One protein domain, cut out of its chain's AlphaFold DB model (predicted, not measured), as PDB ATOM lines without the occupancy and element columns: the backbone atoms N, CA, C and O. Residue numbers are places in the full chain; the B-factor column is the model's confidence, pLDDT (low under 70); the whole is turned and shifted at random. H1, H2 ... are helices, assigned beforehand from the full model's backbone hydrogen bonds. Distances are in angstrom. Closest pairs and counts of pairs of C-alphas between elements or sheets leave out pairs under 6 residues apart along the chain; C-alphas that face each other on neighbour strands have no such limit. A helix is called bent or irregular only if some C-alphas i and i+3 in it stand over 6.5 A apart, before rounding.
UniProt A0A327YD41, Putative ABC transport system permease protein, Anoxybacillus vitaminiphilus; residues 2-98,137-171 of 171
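AT A GLANCE: This is residues 2 to 98 and 137 to 171 of the 171 residues of the protein "Putative ABC transport system permease protein" of Anoxybacillus vitaminiphilus (UniProt A0A327YD41). Four helical rods, H2, H3, H4 and H5a, the first arm of the bent helix H5, form an up-and-down bundle, each running against the one before it, partly aligned and partly crossed. Short H1 packs on H2 and H3, and residues 160 to 171 stick out past one end as a free tail. The printed part has 132 residues with five named helices, H1 to H5 in chain order, and no named strand: all helix. It is only just compact, close to loose, with a radius of gyration of the C-alphas of 16.8 A and spans of 67 by 26 by 22 A.

HOW THE PARTS SIT: Begin with H5, residues 137 to 169, assigned as one helix by its hydrogen bonds but bent: C-alphas 150 and 153 are 6.7 A apart, and arms H5a, 137 to 150, and H5b, 153 to 169, stand at a steep tilt of 47 degrees. Look at Ser 144: its C-alpha is 5.2 A from that of Ser 66 in the hub H3, residues 48 to 74, the closest pair; H5a and H3 touch at a steep tilt of 45 degrees, the same way, H3 with residues 58 to 70 alone. H4, residues 81 to 98, touches H5a at a shallow tilt of 28 degrees, opposite ways; the closest C-alphas, Ile 89 and Ser 144, are 5.8 A apart. H3 and H4 form a hairpin, closest at the C-alphas of Ala 65 and Ala 92, 4.8 A. H2, residues 16 to 40, touches H5a, closest at the C-alphas of Gly 26 and Ser 143, 5.1 A. H1, residues 2 to 10, touches H3, closest at the C-alphas of Val 9 and Gly 67, 5.0 A, and is apart from H4. Every O i to N i+4 pair is within hydrogen-bond range in H1, H5a and H5b, against 20 of 21 in H2, 22 of 23 in H3 and 11 of 14 in H4.

IN THESE COORDINATES: Find C-alpha 2 at (48.026, -45.428, -6.627), where H1 begins. H2 runs 35.5 A and H3 39.0 A; H4, 26.6 A, is irregular, but only just, with C-alphas 92 and 95 6.9 A apart. H5a measures 20.1 A and H5b 25.2 A, ending at C-alpha 169, (20.081, -14.052, -5.635).

THE WHOLE: The C-alphas of Pro 45 and Ile 171, the two farthest apart, are 67.4 A from each other. Residues 99 to 136 are not printed; C-alphas 98 and 137 are 10.7 A apart across this cut. Of the links printed whole, none is long. Residues 157 to 171 have pLDDT under 70.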
ATOM      1  N   VAL A   2      48.393 -46.686  -5.928       91.44
ATOM      2  CA  VAL A   2      48.026 -45.428  -6.627       91.44
ATOM      3  C   VAL A   2      46.514 -45.194  -6.748       91.44
ATOM      4  O   VAL A   2      46.044 -44.086  -6.502       91.44
ATOM      5  N   VAL A   3      45.730 -46.233  -7.054       93.62
ATOM      6  CA  VAL A   3      44.257 -46.139  -7.108       93.62
ATOM      7  C   VAL A   3      43.680 -45.699  -5.757       93.62
ATOM      8  O   VAL A   3      42.908 -44.748  -5.703       93.62
ATOM      9  N   ALA A   4      44.100 -46.329  -4.655       92.00
ATOM     10  CA  ALA A   4      43.645 -45.982  -3.306       92.00
ATOM     11  C   ALA A   4      44.046 -44.556  -2.902       92.00
ATOM     12  O   ALA A   4      43.217 -43.805  -2.384       92.00
ATOM     13  N   ALA A   5      45.281 -44.157  -3.214       89.75
ATOM     14  CA  ALA A   5      45.748 -42.788  -3.024       89.75
ATOM     15  C   ALA A   5      44.878 -41.782  -3.792       89.75
ATOM     16  O   ALA A   5      44.415 -40.787  -3.232       89.75
ATOM     17  N   SER A   6      44.582 -42.087  -5.054       91.25
ATOM     18  CA  SER A   6      43.753 -41.243  -5.912       91.25
ATOM     19  C   SER A   6      42.326 -41.145  -5.381       91.25
ATOM     20  O   SER A   6      41.787 -40.045  -5.299       91.25
ATOM     21  N   MET A   7      41.725 -42.252  -4.928       91.44
ATOM     22  CA  MET A   7      40.396 -42.242  -4.300       91.44
ATOM     23  C   MET A   7      40.361 -41.369  -3.039       91.44
ATOM     24  O   MET A   7      39.411 -40.614  -2.848       91.44
ATOM     25  N   SER A   8      41.398 -41.441  -2.198       92.25
ATOM     26  CA  SER A   8      41.507 -40.635  -0.975       92.25
ATOM     27  C   SER A   8      41.575 -39.135  -1.281       92.25
ATOM     28  O   SER A   8      40.847 -38.334  -0.694       92.25
ATOM     29  N   VAL A   9      42.395 -38.754  -2.262       89.06
ATOM     30  CA  VAL A   9      42.593 -37.351  -2.658       89.06
ATOM     31  C   VAL A   9      41.385 -36.787  -3.401       89.06
ATOM     32  O   VAL A   9      41.033 -35.629  -3.204       89.06
ATOM     33  N   SER A  10      40.706 -37.593  -4.216       88.38
ATOM     34  CA  SER A  10      39.588 -37.131  -5.058       88.38
ATOM     35  C   SER A  10      38.392 -36.630  -4.264       88.38
ATOM     36  O   SER A  10      37.643 -35.791  -4.756       88.38
ATOM     37  N   LYS A  11      38.245 -37.084  -3.013       87.12
ATOM     38  CA  LYS A  11      37.251 -36.558  -2.067       87.12
ATOM     39  C   LYS A  11      37.472 -35.078  -1.741       87.12
ATOM     40  O   LYS A  11      36.540 -34.398  -1.338       87.12
ATOM     41  N   ARG A  12      38.696 -34.575  -1.930       83.44
ATOM     42  CA  ARG A  12      39.072 -33.170  -1.723       83.44
ATOM     43  C   ARG A  12      38.870 -32.313  -2.974       83.44
ATOM     44  O   ARG A  12      39.038 -31.102  -2.895       83.44
ATOM     45  N   GLY A  13      38.506 -32.905  -4.114       77.56
ATOM     46  CA  GLY A  13      38.169 -32.180  -5.343       77.56
ATOM     47  C   GLY A  13      36.791 -31.518  -5.297       77.56
ATOM     48  O   GLY A  13      36.077 -31.619  -4.301       77.56
ATOM     49  N   ILE A  14      36.425 -30.821  -6.375       76.38
ATOM     50  CA  ILE A  14      35.055 -30.311  -6.583       76.38
ATOM     51  C   ILE A  14      34.207 -31.376  -7.287       76.38
ATOM     52  O   ILE A  14      33.124 -31.723  -6.833       76.38
ATOM     53  N   GLU A  15      34.737 -31.964  -8.364       82.75
ATOM     54  CA  GLU A  15      34.098 -33.070  -9.082       82.75
ATOM     55  C   GLU A  15      34.882 -34.365  -8.863       82.75
ATOM     56  O   GLU A  15      36.004 -34.504  -9.362       82.75
ATOM     57  N   PHE A  16      34.294 -35.340  -8.165       83.38
ATOM     58  CA  PHE A  16      34.985 -36.577  -7.784       83.38
ATOM     59  C   PHE A  16      35.558 -37.341  -8.990       83.38
ATOM     60  O   PHE A  16      36.752 -37.634  -9.031       83.38
ATOM     61  N   LYS A  17      34.731 -37.620 -10.008       84.38
ATOM     62  CA  LYS A  17      35.112 -38.466 -11.156       84.38
ATOM     63  C   LYS A  17      36.239 -37.850 -11.991       84.38
ATOM     64  O   LYS A  17      37.141 -38.564 -12.422       84.38
ATOM     65  N   ARG A  18      36.205 -36.531 -12.205       85.00
ATOM     66  CA  ARG A  18      37.229 -35.817 -12.982       85.00
ATOM     67  C   ARG A  18      38.521 -35.636 -12.183       85.00
ATOM     68  O   ARG A  18      39.598 -35.916 -12.702       85.00
ATOM     69  N   THR A  19      38.404 -35.246 -10.911       88.50
ATOM     70  CA  THR A  19      39.556 -35.111 -10.004       88.50
ATOM     71  C   THR A  19      40.300 -36.439  -9.877       88.50
ATOM     72  O   THR A  19      41.527 -36.454  -9.923       88.50
ATOM     73  N   PHE A  20      39.571 -37.558  -9.810       91.88
ATOM     74  CA  PHE A  20      40.154 -38.895  -9.745       91.88
ATOM     75  C   PHE A  20      41.078 -39.209 -10.908       91.88
ATOM     76  O   PHE A  20      42.221 -39.591 -10.674       91.88
ATOM     77  N   TRP A  21      40.631 -38.994 -12.144       91.38
ATOM     78  CA  TRP A  21      41.468 -39.255 -13.313       91.38
ATOM     79  C   TRP A  21      42.706 -38.358 -13.363       91.38
ATOM     80  O   TRP A  21      43.795 -38.841 -13.664       91.38
ATOM     81  N   PHE A  22      42.575 -37.077 -13.013       92.69
ATOM     82  CA  PHE A  22      43.710 -36.151 -13.010       92.69
ATOM     83  C   PHE A  22      44.727 -36.451 -11.910       92.69
ATOM     84  O   PHE A  22      45.930 -36.395 -12.156       92.69
ATOM     85  N   VAL A  23      44.263 -36.804 -10.712       93.19
ATOM     86  CA  VAL A  23      45.143 -37.207  -9.611       93.19
ATOM     87  C   VAL A  23      45.803 -38.547  -9.912       93.19
ATOM     88  O   VAL A  23      47.008 -38.680  -9.725       93.19
ATOM     89  N   PHE A  24      45.048 -39.514 -10.431       95.50
ATOM     90  CA  PHE A  24      45.586 -40.812 -10.826       95.50
ATOM     91  C   PHE A  24      46.703 -40.664 -11.859       95.50
ATOM     92  O   PHE A  24      47.776 -41.247 -11.694       95.50
ATOM     93  N   LEU A  25      46.487 -39.832 -12.877       95.00
ATOM     94  CA  LEU A  25      47.495 -39.541 -13.889       95.00
ATOM     95  C   LEU A  25      48.701 -38.804 -13.292       95.00
ATOM     96  O   LEU A  25      49.833 -39.193 -13.557       95.00
ATOM     97  N   GLY A  26      48.481 -37.809 -12.428       94.44
ATOM     98  CA  GLY A  26      49.560 -37.069 -11.768       94.44
ATOM     99  C   GLY A  26      50.455 -37.941 -10.886       94.44
ATOM    100  O   GLY A  26      51.677 -37.856 -10.991       94.44
ATOM    101  N   ILE A  27      49.863 -38.809 -10.059       95.75
ATOM    102  CA  ILE A  27      50.609 -39.739  -9.200       95.75
ATOM    103  C   ILE A  27      51.315 -40.804 -10.045       95.75
ATOM    104  O   ILE A  27      52.470 -41.122  -9.786       95.75
ATOM    105  N   THR A  28      50.645 -41.356 -11.059       96.06
ATOM    106  CA  THR A  28      51.257 -42.379 -11.917       96.06
ATOM    107  C   THR A  28      52.464 -41.808 -12.653       96.06
ATOM    108  O   THR A  28      53.541 -42.387 -12.587       96.06
ATOM    109  N   VAL A  29      52.325 -40.640 -13.287       96.25
ATOM    110  CA  VAL A  29      53.423 -40.005 -14.027       96.25
ATOM    111  C   VAL A  29      54.589 -39.663 -13.101       96.25
ATOM    112  O   VAL A  29      55.730 -39.970 -13.440       96.25
ATOM    113  N   SER A  30      54.335 -39.090 -11.920       96.06
ATOM    114  CA  SER A  30      55.416 -38.752 -10.989       96.06
ATOM    115  C   SER A  30      56.151 -39.999 -10.490       96.06
ATOM    116  O   SER A  30      57.369 -40.075 -10.624       96.06
ATOM    117  N   VAL A  31      55.430 -41.013 -10.003       95.38
ATOM    118  CA  VAL A  31      56.027 -42.246  -9.464       95.38
ATOM    119  C   VAL A  31      56.767 -43.020 -10.555       95.38
ATOM    120  O   VAL A  31      57.919 -43.406 -10.356       95.38
ATOM    121  N   SER A  32      56.143 -43.212 -11.721       94.38
ATOM    122  CA  SER A  32      56.763 -43.912 -12.848       94.38
ATOM    123  C   SER A  32      58.003 -43.183 -13.353       94.38
ATOM    124  O   SER A  32      59.009 -43.838 -13.601       94.38
ATOM    125  N   SER A  33      57.976 -41.848 -13.458       94.69
ATOM    126  CA  SER A  33      59.145 -41.074 -13.900       94.69
ATOM    127  C   SER A  33      60.329 -41.208 -12.937       94.69
ATOM    128  O   SER A  33      61.452 -41.439 -13.380       94.69
ATOM    129  N   SER A  34      60.089 -41.154 -11.624       93.81
ATOM    130  CA  SER A  34      61.150 -41.278 -10.619       93.81
ATOM    131  C   SER A  34      61.729 -42.689 -10.545       93.81
ATOM    132  O   SER A  34      62.948 -42.839 -10.486       93.81
ATOM    133  N   ILE A  35      60.884 -43.724 -10.601       91.44
ATOM    134  CA  ILE A  35      61.363 -45.114 -10.635       91.44
ATOM    135  C   ILE A  35      62.128 -45.371 -11.937       91.44
ATOM    136  O   ILE A  35      63.209 -45.943 -11.897       91.44
ATOM    137  N   CYS A  36      61.619 -44.903 -13.079       91.38
ATOM    138  CA  CYS A  36      62.297 -45.049 -14.366       91.38
ATOM    139  C   CYS A  36      63.698 -44.420 -14.342       91.38
ATOM    140  O   CYS A  36      64.663 -45.065 -14.746       91.38
ATOM    141  N   LEU A  37      63.839 -43.215 -13.773       90.38
ATOM    142  CA  LEU A  37      65.144 -42.578 -13.572       90.38
ATOM    143  C   LEU A  37      66.086 -43.459 -12.741       90.38
ATOM    144  O   LEU A  37      67.226 -43.677 -13.139       90.38
ATOM    145  N   TRP A  38      65.621 -44.015 -11.623       89.44
ATOM    146  CA  TRP A  38      66.451 -44.893 -10.792       89.44
ATOM    147  C   TRP A  38      66.948 -46.136 -11.537       89.44
ATOM    148  O   TRP A  38      68.097 -46.537 -11.343       89.44
ATOM    149  N   LEU A  39      66.105 -46.721 -12.394       87.44
ATOM    150  CA  LEU A  39      66.453 -47.903 -13.183       87.44
ATOM    151  C   LEU A  39      67.450 -47.585 -14.295       87.44
ATOM    152  O   LEU A  39      68.412 -48.322 -14.469       87.44
ATOM    153  N   ILE A  40      67.261 -46.471 -15.006       88.12
ATOM    154  CA  ILE A  40      68.174 -46.050 -16.078       88.12
ATOM    155  C   ILE A  40      69.579 -45.816 -15.517       88.12
ATOM    156  O   ILE A  40      70.560 -46.343 -16.043       88.12
ATOM    157  N   PHE A  41      69.678 -45.080 -14.409       85.44
ATOM    158  CA  PHE A  41      70.956 -44.753 -13.775       85.44
ATOM    159  C   PHE A  41      71.554 -45.906 -12.949       85.44
ATOM    160  O   PHE A  41      72.604 -45.718 -12.343       85.44
ATOM    161  N   HIS A  42      70.908 -47.083 -12.917       80.94
ATOM    162  CA  HIS A  42      71.347 -48.261 -12.155       80.94
ATOM    163  C   HIS A  42      71.689 -47.944 -10.690       80.94
ATOM    164  O   HIS A  42      72.582 -48.545 -10.095       80.94
ATOM    165  N   VAL A  43      70.964 -46.996 -10.088       75.62
ATOM    166  CA  VAL A  43      71.243 -46.569  -8.710       75.62
ATOM    167  C   VAL A  43      70.843 -47.657  -7.710       75.62
ATOM    168  O   VAL A  43      71.422 -47.750  -6.629       75.62
ATOM    169  N   ILE A  44      69.862 -48.497  -8.070       71.38
ATOM    170  CA  ILE A  44      69.299 -49.541  -7.202       71.38
ATOM    171  C   ILE A  44      69.112 -50.842  -7.988       71.38
ATOM    172  O   ILE A  44      68.600 -50.799  -9.110       71.38
ATOM    173  N   PRO A  45      69.475 -52.008  -7.415       73.94
ATOM    174  CA  PRO A  45      69.229 -53.289  -8.055       73.94
ATOM    175  C   PRO A  45      67.722 -53.523  -8.188       73.94
ATOM    176  O   PRO A  45      66.952 -53.253  -7.263       73.94
ATOM    177  N   PHE A  46      67.295 -54.058  -9.335       78.75
ATOM    178  CA  PHE A  46      65.888 -54.347  -9.613       78.75
ATOM    179  C   PHE A  46      65.397 -55.549  -8.788       78.75
ATOM    180  O   PHE A  46      65.232 -56.658  -9.287       78.75
ATOM    181  N   GLN A  47      65.215 -55.337  -7.487       84.88
ATOM    182  CA  GLN A  47      64.794 -56.343  -6.520       84.88
ATOM    183  C   GLN A  47      63.521 -55.874  -5.814       84.88
ATOM    184  O   GLN A  47      63.400 -54.718  -5.394       84.88
ATOM    185  N   ALA A  48      62.575 -56.798  -5.642       84.00
ATOM    186  CA  ALA A  48      61.261 -56.513  -5.068       84.00
ATOM    187  C   ALA A  48      61.338 -55.876  -3.668       84.00
ATOM    188  O   ALA A  48      60.553 -54.978  -3.361       84.00
ATOM    189  N   GLN A  49      62.324 -56.277  -2.858       83.31
ATOM    190  CA  GLN A  49      62.535 -55.770  -1.498       83.31
ATOM    191  C   GLN A  49      62.812 -54.260  -1.421       83.31
ATOM    192  O   GLN A  49      62.488 -53.641  -0.413       83.31
ATOM    193  N   TYR A  50      63.349 -53.649  -2.484       84.00
ATOM    194  CA  TYR A  50      63.576 -52.201  -2.545       84.00
ATOM    195  C   TYR A  50      62.443 -51.482  -3.270       84.00
ATOM    196  O   TYR A  50      61.957 -50.449  -2.812       84.00
ATOM    197  N   ILE A  51      61.982 -52.040  -4.390       85.81
ATOM    198  CA  ILE A  51      61.002 -51.373  -5.254       85.81
ATOM    199  C   ILE A  51      59.643 -51.245  -4.566       85.81
ATOM    200  O   ILE A  51      59.019 -50.189  -4.659       85.81
ATOM    201  N   ILE A  52      59.182 -52.284  -3.860       89.62
ATOM    202  CA  ILE A  52      57.850 -52.283  -3.241       89.62
ATOM    203  C   ILE A  52      57.739 -51.191  -2.157       89.62
ATOM    204  O   ILE A  52      56.823 -50.365  -2.258       89.62
ATOM    205  N   PRO A  53      58.657 -51.095  -1.168       89.94
ATOM    206  CA  PRO A  53      58.610 -50.018  -0.177       89.94
ATOM    207  C   PRO A  53      58.757 -48.625  -0.795       89.94
ATOM    208  O   PRO A  53      58.015 -47.708  -0.440       89.94
ATOM    209  N   VAL A  54      59.677 -48.459  -1.751       91.12
ATOM    210  CA  VAL A  54      59.948 -47.168  -2.401       91.12
ATOM    211  C   VAL A  54      58.743 -46.676  -3.194       91.12
ATOM    212  O   VAL A  54      58.331 -45.526  -3.035       91.12
ATOM    213  N   ALA A  55      58.123 -47.541  -3.996       92.12
ATOM    214  CA  ALA A  55      56.920 -47.195  -4.746       92.12
ATOM    215  C   ALA A  55      55.774 -46.772  -3.813       92.12
ATOM    216  O   ALA A  55      55.025 -45.839  -4.127       92.12
ATOM    217  N   GLY A  56      55.662 -47.420  -2.648       93.56
ATOM    218  CA  GLY A  56      54.733 -47.037  -1.587       93.56
ATOM    219  C   GLY A  56      55.009 -45.638  -1.037       93.56
ATOM    220  O   GLY A  56      54.092 -44.816  -0.988       93.56
ATOM    221  N   MET A  57      56.266 -45.339  -0.698       94.88
ATOM    222  CA  MET A  57      56.681 -44.015  -0.216       94.88
ATOM    223  C   MET A  57      56.411 -42.924  -1.254       94.88
ATOM    224  O   MET A  57      55.799 -41.908  -0.935       94.88
ATOM    225  N   PHE A  58      56.779 -43.158  -2.516       95.62
ATOM    226  CA  PHE A  58      56.598 -42.182  -3.592       95.62
ATOM    227  C   PHE A  58      55.111 -41.906  -3.834       95.62
ATOM    228  O   PHE A  58      54.687 -40.752  -3.900       95.62
ATOM    229  N   SER A  59      54.297 -42.964  -3.883       96.19
ATOM    230  CA  SER A  59      52.842 -42.840  -4.017       96.19
ATOM    231  C   SER A  59      52.224 -42.078  -2.840       96.19
ATOM    232  O   SER A  59      51.331 -41.259  -3.045       96.19
ATOM    233  N   GLY A  60      52.694 -42.328  -1.613       96.19
ATOM    234  CA  GLY A  60      52.228 -41.651  -0.402       96.19
ATOM    235  C   GLY A  60      52.553 -40.157  -0.398       96.19
ATOM    236  O   GLY A  60      51.672 -39.335  -0.150       96.19
ATOM    237  N   THR A  61      53.781 -39.783  -0.753       96.56
ATOM    238  CA  THR A  61      54.173 -38.373  -0.877       96.56
ATOM    239  C   THR A  61      53.375 -37.667  -1.972       96.56
ATOM    240  O   THR A  61      52.845 -36.579  -1.739       96.56
ATOM    241  N   ALA A  62      53.205 -38.302  -3.136       97.12
ATOM    242  CA  ALA A  62      52.398 -37.753  -4.222       97.12
ATOM    243  C   ALA A  62      50.924 -37.566  -3.814       97.12
ATOM    244  O   ALA A  62      50.308 -36.558  -4.165       97.12
ATOM    245  N   MET A  63      50.366 -38.499  -3.035       96.62
ATOM    246  CA  MET A  63      49.018 -38.408  -2.468       96.62
ATOM    247  C   MET A  63      48.865 -37.178  -1.566       96.62
ATOM    248  O   MET A  63      47.929 -36.397  -1.743       96.62
ATOM    249  N   VAL A  64      49.780 -36.999  -0.607       97.19
ATOM    250  CA  VAL A  64      49.739 -35.876   0.340       97.19
ATOM    251  C   VAL A  64      49.876 -34.549  -0.401       97.19
ATOM    252  O   VAL A  64      49.017 -33.684  -0.241       97.19
ATOM    253  N   ALA A  65      50.882 -34.415  -1.270       97.19
ATOM    254  CA  ALA A  65      51.108 -33.200  -2.049       97.19
ATOM    255  C   ALA A  65      49.887 -32.847  -2.915       97.19
ATOM    256  O   ALA A  65      49.375 -31.729  -2.848       97.19
ATOM    257  N   SER A  66      49.346 -33.817  -3.659       96.38
ATOM    258  CA  SER A  66      48.163 -33.617  -4.510       96.38
ATOM    259  C   SER A  66      46.932 -33.196  -3.703       96.38
ATOM    260  O   SER A  66      46.196 -32.300  -4.109       96.38
ATOM    261  N   GLY A  67      46.715 -33.806  -2.534       95.25
ATOM    262  CA  GLY A  67      45.614 -33.442  -1.645       95.25
ATOM    263  C   GLY A  67      45.734 -32.028  -1.085       95.25
ATOM    264  O   GLY A  67      44.720 -31.343  -0.974       95.25
ATOM    265  N   VAL A  68      46.947 -31.585  -0.752       96.25
ATOM    266  CA  VAL A  68      47.187 -30.216  -0.275       96.25
ATOM    267  C   VAL A  68      47.041 -29.199  -1.406       96.25
ATOM    268  O   VAL A  68      46.511 -28.121  -1.157       96.25
ATOM    269  N   VAL A  69      47.421 -29.528  -2.648       95.56
ATOM    270  CA  VAL A  69      47.173 -28.658  -3.814       95.56
ATOM    271  C   VAL A  69      45.683 -28.362  -3.962       95.56
ATOM    272  O   VAL A  69      45.303 -27.196  -4.029       95.56
ATOM    273  N   LEU A  70      44.840 -29.400  -3.986       93.62
ATOM    274  CA  LEU A  70      43.393 -29.232  -4.170       93.62
ATOM    275  C   LEU A  70      42.773 -28.387  -3.049       93.62
ATOM    276  O   LEU A  70      41.984 -27.485  -3.321       93.62
ATOM    277  N   GLU A  71      43.180 -28.639  -1.806       92.81
ATOM    278  CA  GLU A  71      42.735 -27.876  -0.637       92.81
ATOM    279  C   GLU A  71      43.195 -26.409  -0.696       92.81
ATOM    280  O   GLU A  71      42.439 -25.486  -0.405       92.81
ATOM    281  N   SER A  72      44.438 -26.177  -1.119       92.00
ATOM    282  CA  SER A  72      45.018 -24.834  -1.210       92.00
ATOM    283  C   SER A  72      44.405 -24.009  -2.337       92.00
ATOM    284  O   SER A  72      44.357 -22.785  -2.228       92.00
ATOM    285  N   MET A  73      43.953 -24.653  -3.417       89.69
ATOM    286  CA  MET A  73      43.232 -23.988  -4.504       89.69
ATOM    287  C   MET A  73      41.844 -23.533  -4.046       89.69
ATOM    288  O   MET A  73      41.490 -22.385  -4.290       89.69
ATOM    289  N   LYS A  74      41.115 -24.378  -3.299       87.25
ATOM    290  CA  LYS A  74      39.804 -24.041  -2.708       87.25
ATOM    291  C   LYS A  74      39.830 -22.784  -1.846       87.25
ATOM    292  O   LYS A  74      38.887 -22.013  -1.867       87.25
ATOM    293  N   LYS A  75      40.923 -22.556  -1.120       86.25
ATOM    294  CA  LYS A  75      41.064 -21.415  -0.202       86.25
ATOM    295  C   LYS A  75      41.465 -20.099  -0.881       86.25
ATOM    296  O   LYS A  75      41.619 -19.099  -0.191       86.25
ATOM    297  N   GLN A  76      41.706 -20.093  -2.192       82.81
ATOM    298  CA  GLN A  76      42.234 -18.931  -2.914       82.81
ATOM    299  C   GLN A  76      41.240 -18.421  -3.959       82.81
ATOM    300  O   GLN A  76      41.453 -18.553  -5.164       82.81
ATOM    301  N   GLU A  77      40.156 -17.818  -3.481       76.19
ATOM    302  CA  GLU A  77      39.176 -17.127  -4.320       76.19
ATOM    303  C   GLU A  77      39.648 -15.711  -4.688       76.19
ATOM    304  O   GLU A  77      40.371 -15.063  -3.931       76.19
ATOM    305  N   GLY A  78      39.267 -15.232  -5.877       73.06
ATOM    306  CA  GLY A  78      39.518 -13.850  -6.316       73.06
ATOM    307  C   GLY A  78      40.969 -13.495  -6.678       73.06
ATOM    308  O   GLY A  78      41.249 -12.334  -6.959       73.06
ATOM    309  N   LYS A  79      41.891 -14.464  -6.691       79.19
ATOM    310  CA  LYS A  79      43.301 -14.263  -7.071       79.19
ATOM    311  C   LYS A  79      43.572 -14.599  -8.538       79.19
ATOM    312  O   LYS A  79      42.861 -15.401  -9.141       79.19
ATOM    313  N   ASP A  80      44.646 -14.029  -9.087       86.44
ATOM    314  CA  ASP A  80      45.106 -14.348 -10.443       86.44
ATOM    315  C   ASP A  80      45.521 -15.825 -10.575       86.44
ATOM    316  O   ASP A  80      46.051 -16.437  -9.640       86.44
ATOM    317  N   GLU A  81      45.336 -16.395 -11.769       86.44
ATOM    318  CA  GLU A  81      45.661 -17.790 -12.087       86.44
ATOM    319  C   GLU A  81      47.093 -18.159 -11.685       86.44
ATOM    320  O   GLU A  81      47.334 -19.212 -11.081       86.44
ATOM    321  N   LYS A  82      48.059 -17.293 -12.015       88.25
ATOM    322  CA  LYS A  82      49.475 -17.552 -11.742       88.25
ATOM    323  C   LYS A  82      49.755 -17.568 -10.245       88.25
ATOM    324  O   LYS A  82      50.564 -18.379  -9.785       88.25
ATOM    325  N   GLU A  83      49.086 -16.703  -9.488       90.12
ATOM    326  CA  GLU A  83      49.255 -16.620  -8.042       90.12
ATOM    327  C   GLU A  83      48.670 -17.851  -7.344       90.12
ATOM    328  O   GLU A  83      49.361 -18.466  -6.528       90.12
ATOM    329  N   ILE A  84      47.463 -18.281  -7.737       90.81
ATOM    330  CA  ILE A  84      46.816 -19.487  -7.200       90.81
ATOM    331  C   ILE A  84      47.708 -20.709  -7.415       90.81
ATOM    332  O   ILE A  84      48.004 -21.431  -6.461       90.81
ATOM    333  N   LYS A  85      48.184 -20.928  -8.650       91.44
ATOM    334  CA  LYS A  85      49.043 -22.077  -8.974       91.44
ATOM    335  C   LYS A  85      50.341 -22.054  -8.171       91.44
ATOM    336  O   LYS A  85      50.712 -23.058  -7.563       91.44
ATOM    337  N   ARG A  86      51.019 -20.903  -8.128       93.06
ATOM    338  CA  ARG A  86      52.289 -20.745  -7.406       93.06
ATOM    339  C   ARG A  86      52.121 -20.998  -5.910       93.06
ATOM    340  O   ARG A  86      52.933 -21.711  -5.325       93.06
ATOM    341  N   ASN A  87      51.089 -20.431  -5.295       94.00
ATOM    342  CA  ASN A  87      50.829 -20.597  -3.869       94.00
ATOM    343  C   ASN A  87      50.394 -22.026  -3.542       94.00
ATOM    344  O   ASN A  87      50.905 -22.601  -2.588       94.00
ATOM    345  N   ALA A  88      49.515 -22.628  -4.349       94.62
ATOM    346  CA  ALA A  88      49.060 -23.998  -4.133       94.62
ATOM    347  C   ALA A  88      50.224 -24.999  -4.175       94.62
ATOM    348  O   ALA A  88      50.333 -25.846  -3.292       94.62
ATOM    349  N   ILE A  89      51.133 -24.863  -5.148       95.31
ATOM    350  CA  ILE A  89      52.336 -25.703  -5.237       95.31
ATOM    351  C   ILE A  89      53.260 -25.453  -4.037       95.31
ATOM    352  O   ILE A  89      53.706 -26.406  -3.404       95.31
ATOM    353  N   LYS A  90      53.513 -24.188  -3.669       95.62
ATOM    354  CA  LYS A  90      54.343 -23.859  -2.495       95.62
ATOM    355  C   LYS A  90      53.796 -24.479  -1.210       95.62
ATOM    356  O   LYS A  90      54.561 -25.088  -0.470       95.62
ATOM    357  N   ILE A  91      52.492 -24.352  -0.961       96.75
ATOM    358  CA  ILE A  91      51.842 -24.893   0.238       96.75
ATOM    359  C   ILE A  91      51.894 -26.427   0.226       96.75
ATOM    360  O   ILE A  91      52.198 -27.040   1.246       96.75
ATOM    361  N   ALA A  92      51.686 -27.054  -0.933       96.56
ATOM    362  CA  ALA A  92      51.768 -28.507  -1.080       96.56
ATOM    363  C   ALA A  92      53.160 -29.094  -0.817       96.56
ATOM    364  O   ALA A  92      53.266 -30.265  -0.447       96.56
ATOM    365  N   MET A  93      54.221 -28.300  -0.971       97.06
ATOM    366  CA  MET A  93      55.590 -28.731  -0.693       97.06
ATOM    367  C   MET A  93      55.958 -28.693   0.793       97.06
ATOM    368  O   MET A  93      56.875 -29.415   1.191       97.06
ATOM    369  N   ILE A  94      55.245 -27.915   1.619       97.31
ATOM    370  CA  ILE A  94      55.553 -27.735   3.049       97.31
ATOM    371  C   ILE A  94      55.685 -29.081   3.786       97.31
ATOM    372  O   ILE A  94      56.745 -29.310   4.366       97.31
ATOM    373  N   PRO A  95      54.728 -30.034   3.695       95.88
ATOM    374  CA  PRO A  95      54.833 -31.302   4.424       95.88
ATOM    375  C   PRO A  95      56.057 -32.135   4.026       95.88
ATOM    376  O   PRO A  95      56.660 -32.811   4.860       95.88
ATOM    377  N   THR A  96      56.439 -32.090   2.746       95.44
ATOM    378  CA  THR A  96      57.592 -32.844   2.233       95.44
ATOM    379  C   THR A  96      58.899 -32.230   2.731       95.44
ATOM    380  O   THR A  96      59.800 -32.949   3.157       95.44
ATOM    381  N   ILE A  97      58.984 -30.898   2.725       96.19
ATOM    382  CA  ILE A  97      60.139 -30.162   3.244       96.19
ATOM    383  C   ILE A  97      60.278 -30.375   4.754       96.19
ATOM    384  O   ILE A  97      61.385 -30.605   5.232       96.19
ATOM    385  N   ASP A  98      59.179 -30.333   5.501       95.38
ATOM    386  CA  ASP A  98      59.222 -30.524   6.949       95.38
ATOM    387  C   ASP A  98      59.607 -31.959   7.312       95.38
ATOM    388  O   ASP A  98      60.449 -32.158   8.182       95.38
ATOM    389  N   LEU A 137      61.109 -35.260  -2.686       96.12
ATOM    390  CA  LEU A 137      60.938 -33.858  -3.093       96.12
ATOM    391  C   LEU A 137      60.587 -33.732  -4.579       96.12
ATOM    392  O   LEU A 137      59.699 -32.956  -4.941       96.12
ATOM    393  N   VAL A 138      61.261 -34.503  -5.434       96.44
ATOM    394  CA  VAL A 138      60.999 -34.520  -6.880       96.44
ATOM    395  C   VAL A 138      59.583 -35.027  -7.159       96.44
ATOM    396  O   VAL A 138      58.820 -34.372  -7.868       96.44
ATOM    397  N   VAL A 139      59.187 -36.141  -6.542       97.31
ATOM    398  CA  VAL A 139      57.848 -36.728  -6.687       97.31
ATOM    399  C   VAL A 139      56.757 -35.760  -6.222       97.31
ATOM    400  O   VAL A 139      55.754 -35.582  -6.923       97.31
ATOM    401  N   ALA A 140      56.942 -35.099  -5.075       97.38
ATOM    402  CA  ALA A 140      56.021 -34.081  -4.565       97.38
ATOM    403  C   ALA A 140      55.879 -32.900  -5.539       97.38
ATOM    404  O   ALA A 140      54.768 -32.448  -5.818       97.38
ATOM    405  N   SER A 141      56.992 -32.445  -6.118       96.75
ATOM    406  CA  SER A 141      57.016 -31.322  -7.060       96.75
ATOM    407  C   SER A 141      56.306 -31.661  -8.375       96.75
ATOM    408  O   SER A 141      55.446 -30.912  -8.832       96.75
ATOM    409  N   ILE A 142      56.606 -32.820  -8.968       97.00
ATOM    410  CA  ILE A 142      55.993 -33.249 -10.233       97.00
ATOM    411  C   ILE A 142      54.492 -33.498 -10.043       97.00
ATOM    412  O   ILE A 142      53.677 -33.000 -10.821       97.00
ATOM    413  N   SER A 143      54.109 -34.229  -8.991       96.50
ATOM    414  CA  SER A 143      52.697 -34.531  -8.724       96.50
ATOM    415  C   SER A 143      51.881 -33.268  -8.448       96.50
ATOM    416  O   SER A 143      50.829 -33.084  -9.060       96.50
ATOM    417  N   SER A 144      52.380 -32.363  -7.596       95.81
ATOM    418  CA  SER A 144      51.700 -31.099  -7.298       95.81
ATOM    419  C   SER A 144      51.521 -30.238  -8.549       95.81
ATOM    420  O   SER A 144      50.431 -29.710  -8.770       95.81
ATOM    421  N   MET A 145      52.535 -30.156  -9.414       95.69
ATOM    422  CA  MET A 145      52.467 -29.385 -10.654       95.69
ATOM    423  C   MET A 145      51.447 -29.962 -11.645       95.69
ATOM    424  O   MET A 145      50.595 -29.221 -12.139       95.69
ATOM    425  N   ILE A 146      51.470 -31.277 -11.892       95.31
ATOM    426  CA  ILE A 146      50.524 -31.931 -12.811       95.31
ATOM    427  C   ILE A 146      49.089 -31.787 -12.298       95.31
ATOM    428  O   ILE A 146      48.200 -31.357 -13.037       95.31
ATOM    429  N   VAL A 147      48.852 -32.101 -11.022       94.44
ATOM    430  CA  VAL A 147      47.509 -32.042 -10.430       94.44
ATOM    431  C   VAL A 147      46.975 -30.614 -10.422       94.44
ATOM    432  O   VAL A 147      45.806 -30.422 -10.758       94.44
ATOM    433  N   CYS A 148      47.816 -29.625 -10.107       93.88
ATOM    434  CA  CYS A 148      47.436 -28.214 -10.115       93.88
ATOM    435  C   CYS A 148      47.023 -27.750 -11.518       93.88
ATOM    436  O   CYS A 148      45.947 -27.177 -11.684       93.88
ATOM    437  N   ILE A 149      47.829 -28.044 -12.544       92.31
ATOM    438  CA  ILE A 149      47.549 -27.621 -13.924       92.31
ATOM    439  C   ILE A 149      46.262 -28.270 -14.451       92.31
ATOM    440  O   ILE A 149      45.409 -27.573 -15.003       92.31
ATOM    441  N   LEU A 150      46.094 -29.582 -14.256       91.06
ATOM    442  CA  LEU A 150      44.934 -30.316 -14.772       91.06
ATOM    443  C   LEU A 150      43.631 -29.944 -14.047       91.06
ATOM    444  O   LEU A 150      42.588 -29.800 -14.686       91.06
ATOM    445  N   ASN A 151      43.675 -29.742 -12.726       88.56
ATOM    446  CA  ASN A 151      42.486 -29.384 -11.945       88.56
ATOM    447  C   ASN A 151      42.165 -27.884 -11.963       88.56
ATOM    448  O   ASN A 151      41.069 -27.505 -11.562       88.56
ATOM    449  N   TYR A 152      43.045 -27.015 -12.465       85.25
ATOM    450  CA  TYR A 152      42.761 -25.579 -12.506       85.25
ATOM    451  C   TYR A 152      41.525 -25.241 -13.349       85.25
ATOM    452  O   TYR A 152      40.640 -24.526 -12.888       85.25
ATOM    453  N   ARG A 153      41.394 -25.823 -14.549       76.00
ATOM    454  CA  ARG A 153      40.215 -25.596 -15.411       76.00
ATOM    455  C   ARG A 153      38.916 -26.063 -14.756       76.00
ATOM    456  O   ARG A 153      37.872 -25.439 -14.918       76.00
ATOM    457  N   ALA A 154      39.000 -27.166 -14.018       74.69
ATOM    458  CA  ALA A 154      37.893 -27.719 -13.254       74.69
ATOM    459  C   ALA A 154      37.433 -26.765 -12.146       74.69
ATOM    460  O   ALA A 154      36.237 -26.567 -11.955       74.69
ATOM    461  N   PHE A 155      38.404 -26.184 -11.450       73.31
ATOM    462  CA  PHE A 155      38.202 -25.247 -10.358       73.31
ATOM    463  C   PHE A 155      37.633 -23.908 -10.841       73.31
ATOM    464  O   PHE A 155      36.624 -23.441 -10.328       73.31
ATOM    465  N   TYR A 156      38.207 -23.343 -11.906       71.50
ATOM    466  CA  TYR A 156      37.754 -22.079 -12.484       71.50
ATOM    467  C   TYR A 156      36.300 -22.146 -12.969       71.50
ATOM    468  O   TYR A 156      35.511 -21.240 -12.714       71.50
ATOM    469  N   LYS A 157      35.913 -23.254 -13.621       69.69
ATOM    470  CA  LYS A 157      34.532 -23.456 -14.079       69.69
ATOM    471  C   LYS A 157      33.538 -23.506 -12.912       69.69
ATOM    472  O   LYS A 157      32.438 -22.986 -13.049       69.69
ATOM    473  N   ALA A 158      33.913 -24.121 -11.792       65.81
ATOM    474  CA  ALA A 158      33.061 -24.196 -10.610       65.81
ATOM    475  C   ALA A 158      32.878 -22.819  -9.950       65.81
ATOM    476  O   ALA A 158      31.741 -22.392  -9.768       65.81
ATOM    477  N   ASN A 159      33.973 -22.088  -9.717       64.81
ATOM    478  CA  ASN A 159      33.919 -20.752  -9.112       64.81
ATOM    479  C   ASN A 159      33.131 -19.749  -9.971       64.81
ATOM    480  O   ASN A 159      32.390 -18.925  -9.440       64.81
ATOM    481  N   PHE A 160      33.241 -19.838 -11.302       60.78
ATOM    482  CA  PHE A 160      32.480 -18.981 -12.217       60.78
ATOM    483  C   PHE A 160      30.963 -19.225 -12.126       60.78
ATOM    484  O   PHE A 160      30.166 -18.284 -12.161       60.78
ATOM    485  N   ILE A 161      30.546 -20.488 -11.985       61.19
ATOM    486  CA  ILE A 161      29.132 -20.845 -11.811       61.19
ATOM    487  C   ILE A 161      28.623 -20.306 -10.469       61.19
ATOM    488  O   ILE A 161      27.569 -19.679 -10.430       61.19
ATOM    489  N   GLU A 162      29.389 -20.473  -9.392       60.78
ATOM    490  CA  GLU A 162      29.003 -20.042  -8.043       60.78
ATOM    491  C   GLU A 162      28.837 -18.513  -7.934       60.78
ATOM    492  O   GLU A 162      27.829 -18.036  -7.407       60.78
ATOM    493  N   GLN A 163      29.730 -17.734  -8.560       61.06
ATOM    494  CA  GLN A 163      29.577 -16.276  -8.689       61.06
ATOM    495  C   GLN A 163      28.340 -15.869  -9.501       61.06
ATOM    496  O   GLN A 163      27.676 -14.892  -9.159       61.06
ATOM    497  N   THR A 164      27.986 -16.620 -10.547       60.56
ATOM    498  CA  THR A 164      26.795 -16.330 -11.367       60.56
ATOM    499  C   THR A 164      25.491 -16.585 -10.599       60.56
ATOM    500  O   THR A 164      24.514 -15.864 -10.790       60.56
ATOM    501  N   TYR A 165      25.468 -17.587  -9.712       60.22
ATOM    502  CA  TYR A 165      24.311 -17.872  -8.857       60.22
ATOM    503  C   TYR A 165      24.152 -16.851  -7.727       60.22
ATOM    504  O   TYR A 165      23.043 -16.363  -7.520       60.22
ATOM    505  N   GLN A 166      25.239 -16.474  -7.046       59.38
ATOM    506  CA  GLN A 166      25.211 -15.443  -5.999       59.38
ATOM    507  C   GLN A 166      24.708 -14.097  -6.544       59.38
ATOM    508  O   GLN A 166      23.843 -13.474  -5.938       59.38
ATOM    509  N   ASN A 167      25.151 -13.706  -7.742       58.03
ATOM    510  CA  ASN A 167      24.743 -12.445  -8.371       58.03
ATOM    511  C   ASN A 167      23.273 -12.435  -8.853       58.03
ATOM    512  O   ASN A 167      22.708 -11.377  -9.109       58.03
ATOM    513  N   LYS A 168      22.642 -13.612  -8.992       57.84
ATOM    514  CA  LYS A 168      21.212 -13.761  -9.320       57.84
ATOM    515  C   LYS A 168      20.291 -13.776  -8.098       57.84
ATOM    516  O   LYS A 168      19.098 -13.581  -8.271       57.84
ATOM    517  N   LEU A 169      20.820 -14.055  -6.907       58.00
ATOM    518  CA  LEU A 169      20.081 -14.052  -5.635       58.00
ATOM    519  C   LEU A 169      20.104 -12.679  -4.940       58.00
ATOM    520  O   LEU A 169      19.366 -12.468  -3.983       58.00
ATOM    521  N   SER A 170      20.947 -11.759  -5.414       53.78
ATOM    522  CA  SER A 170      21.074 -10.378  -4.934       53.78
ATOM    523  C   SER A 170      20.263  -9.348  -5.743       53.78
ATOM    524  O   SER A 170      20.484  -8.149  -5.571       53.78
ATOM    525  N   ILE A 171      19.365  -9.797  -6.629       52.16
ATOM    526  CA  ILE A 171      18.384  -8.986  -7.380       52.16
ATOM    527  C   ILE A 171      16.992  -9.488  -7.005       52.16
ATOM    528  O   ILE A 171      16.111  -8.637  -6.763       52.16
TER     529      ILE A 171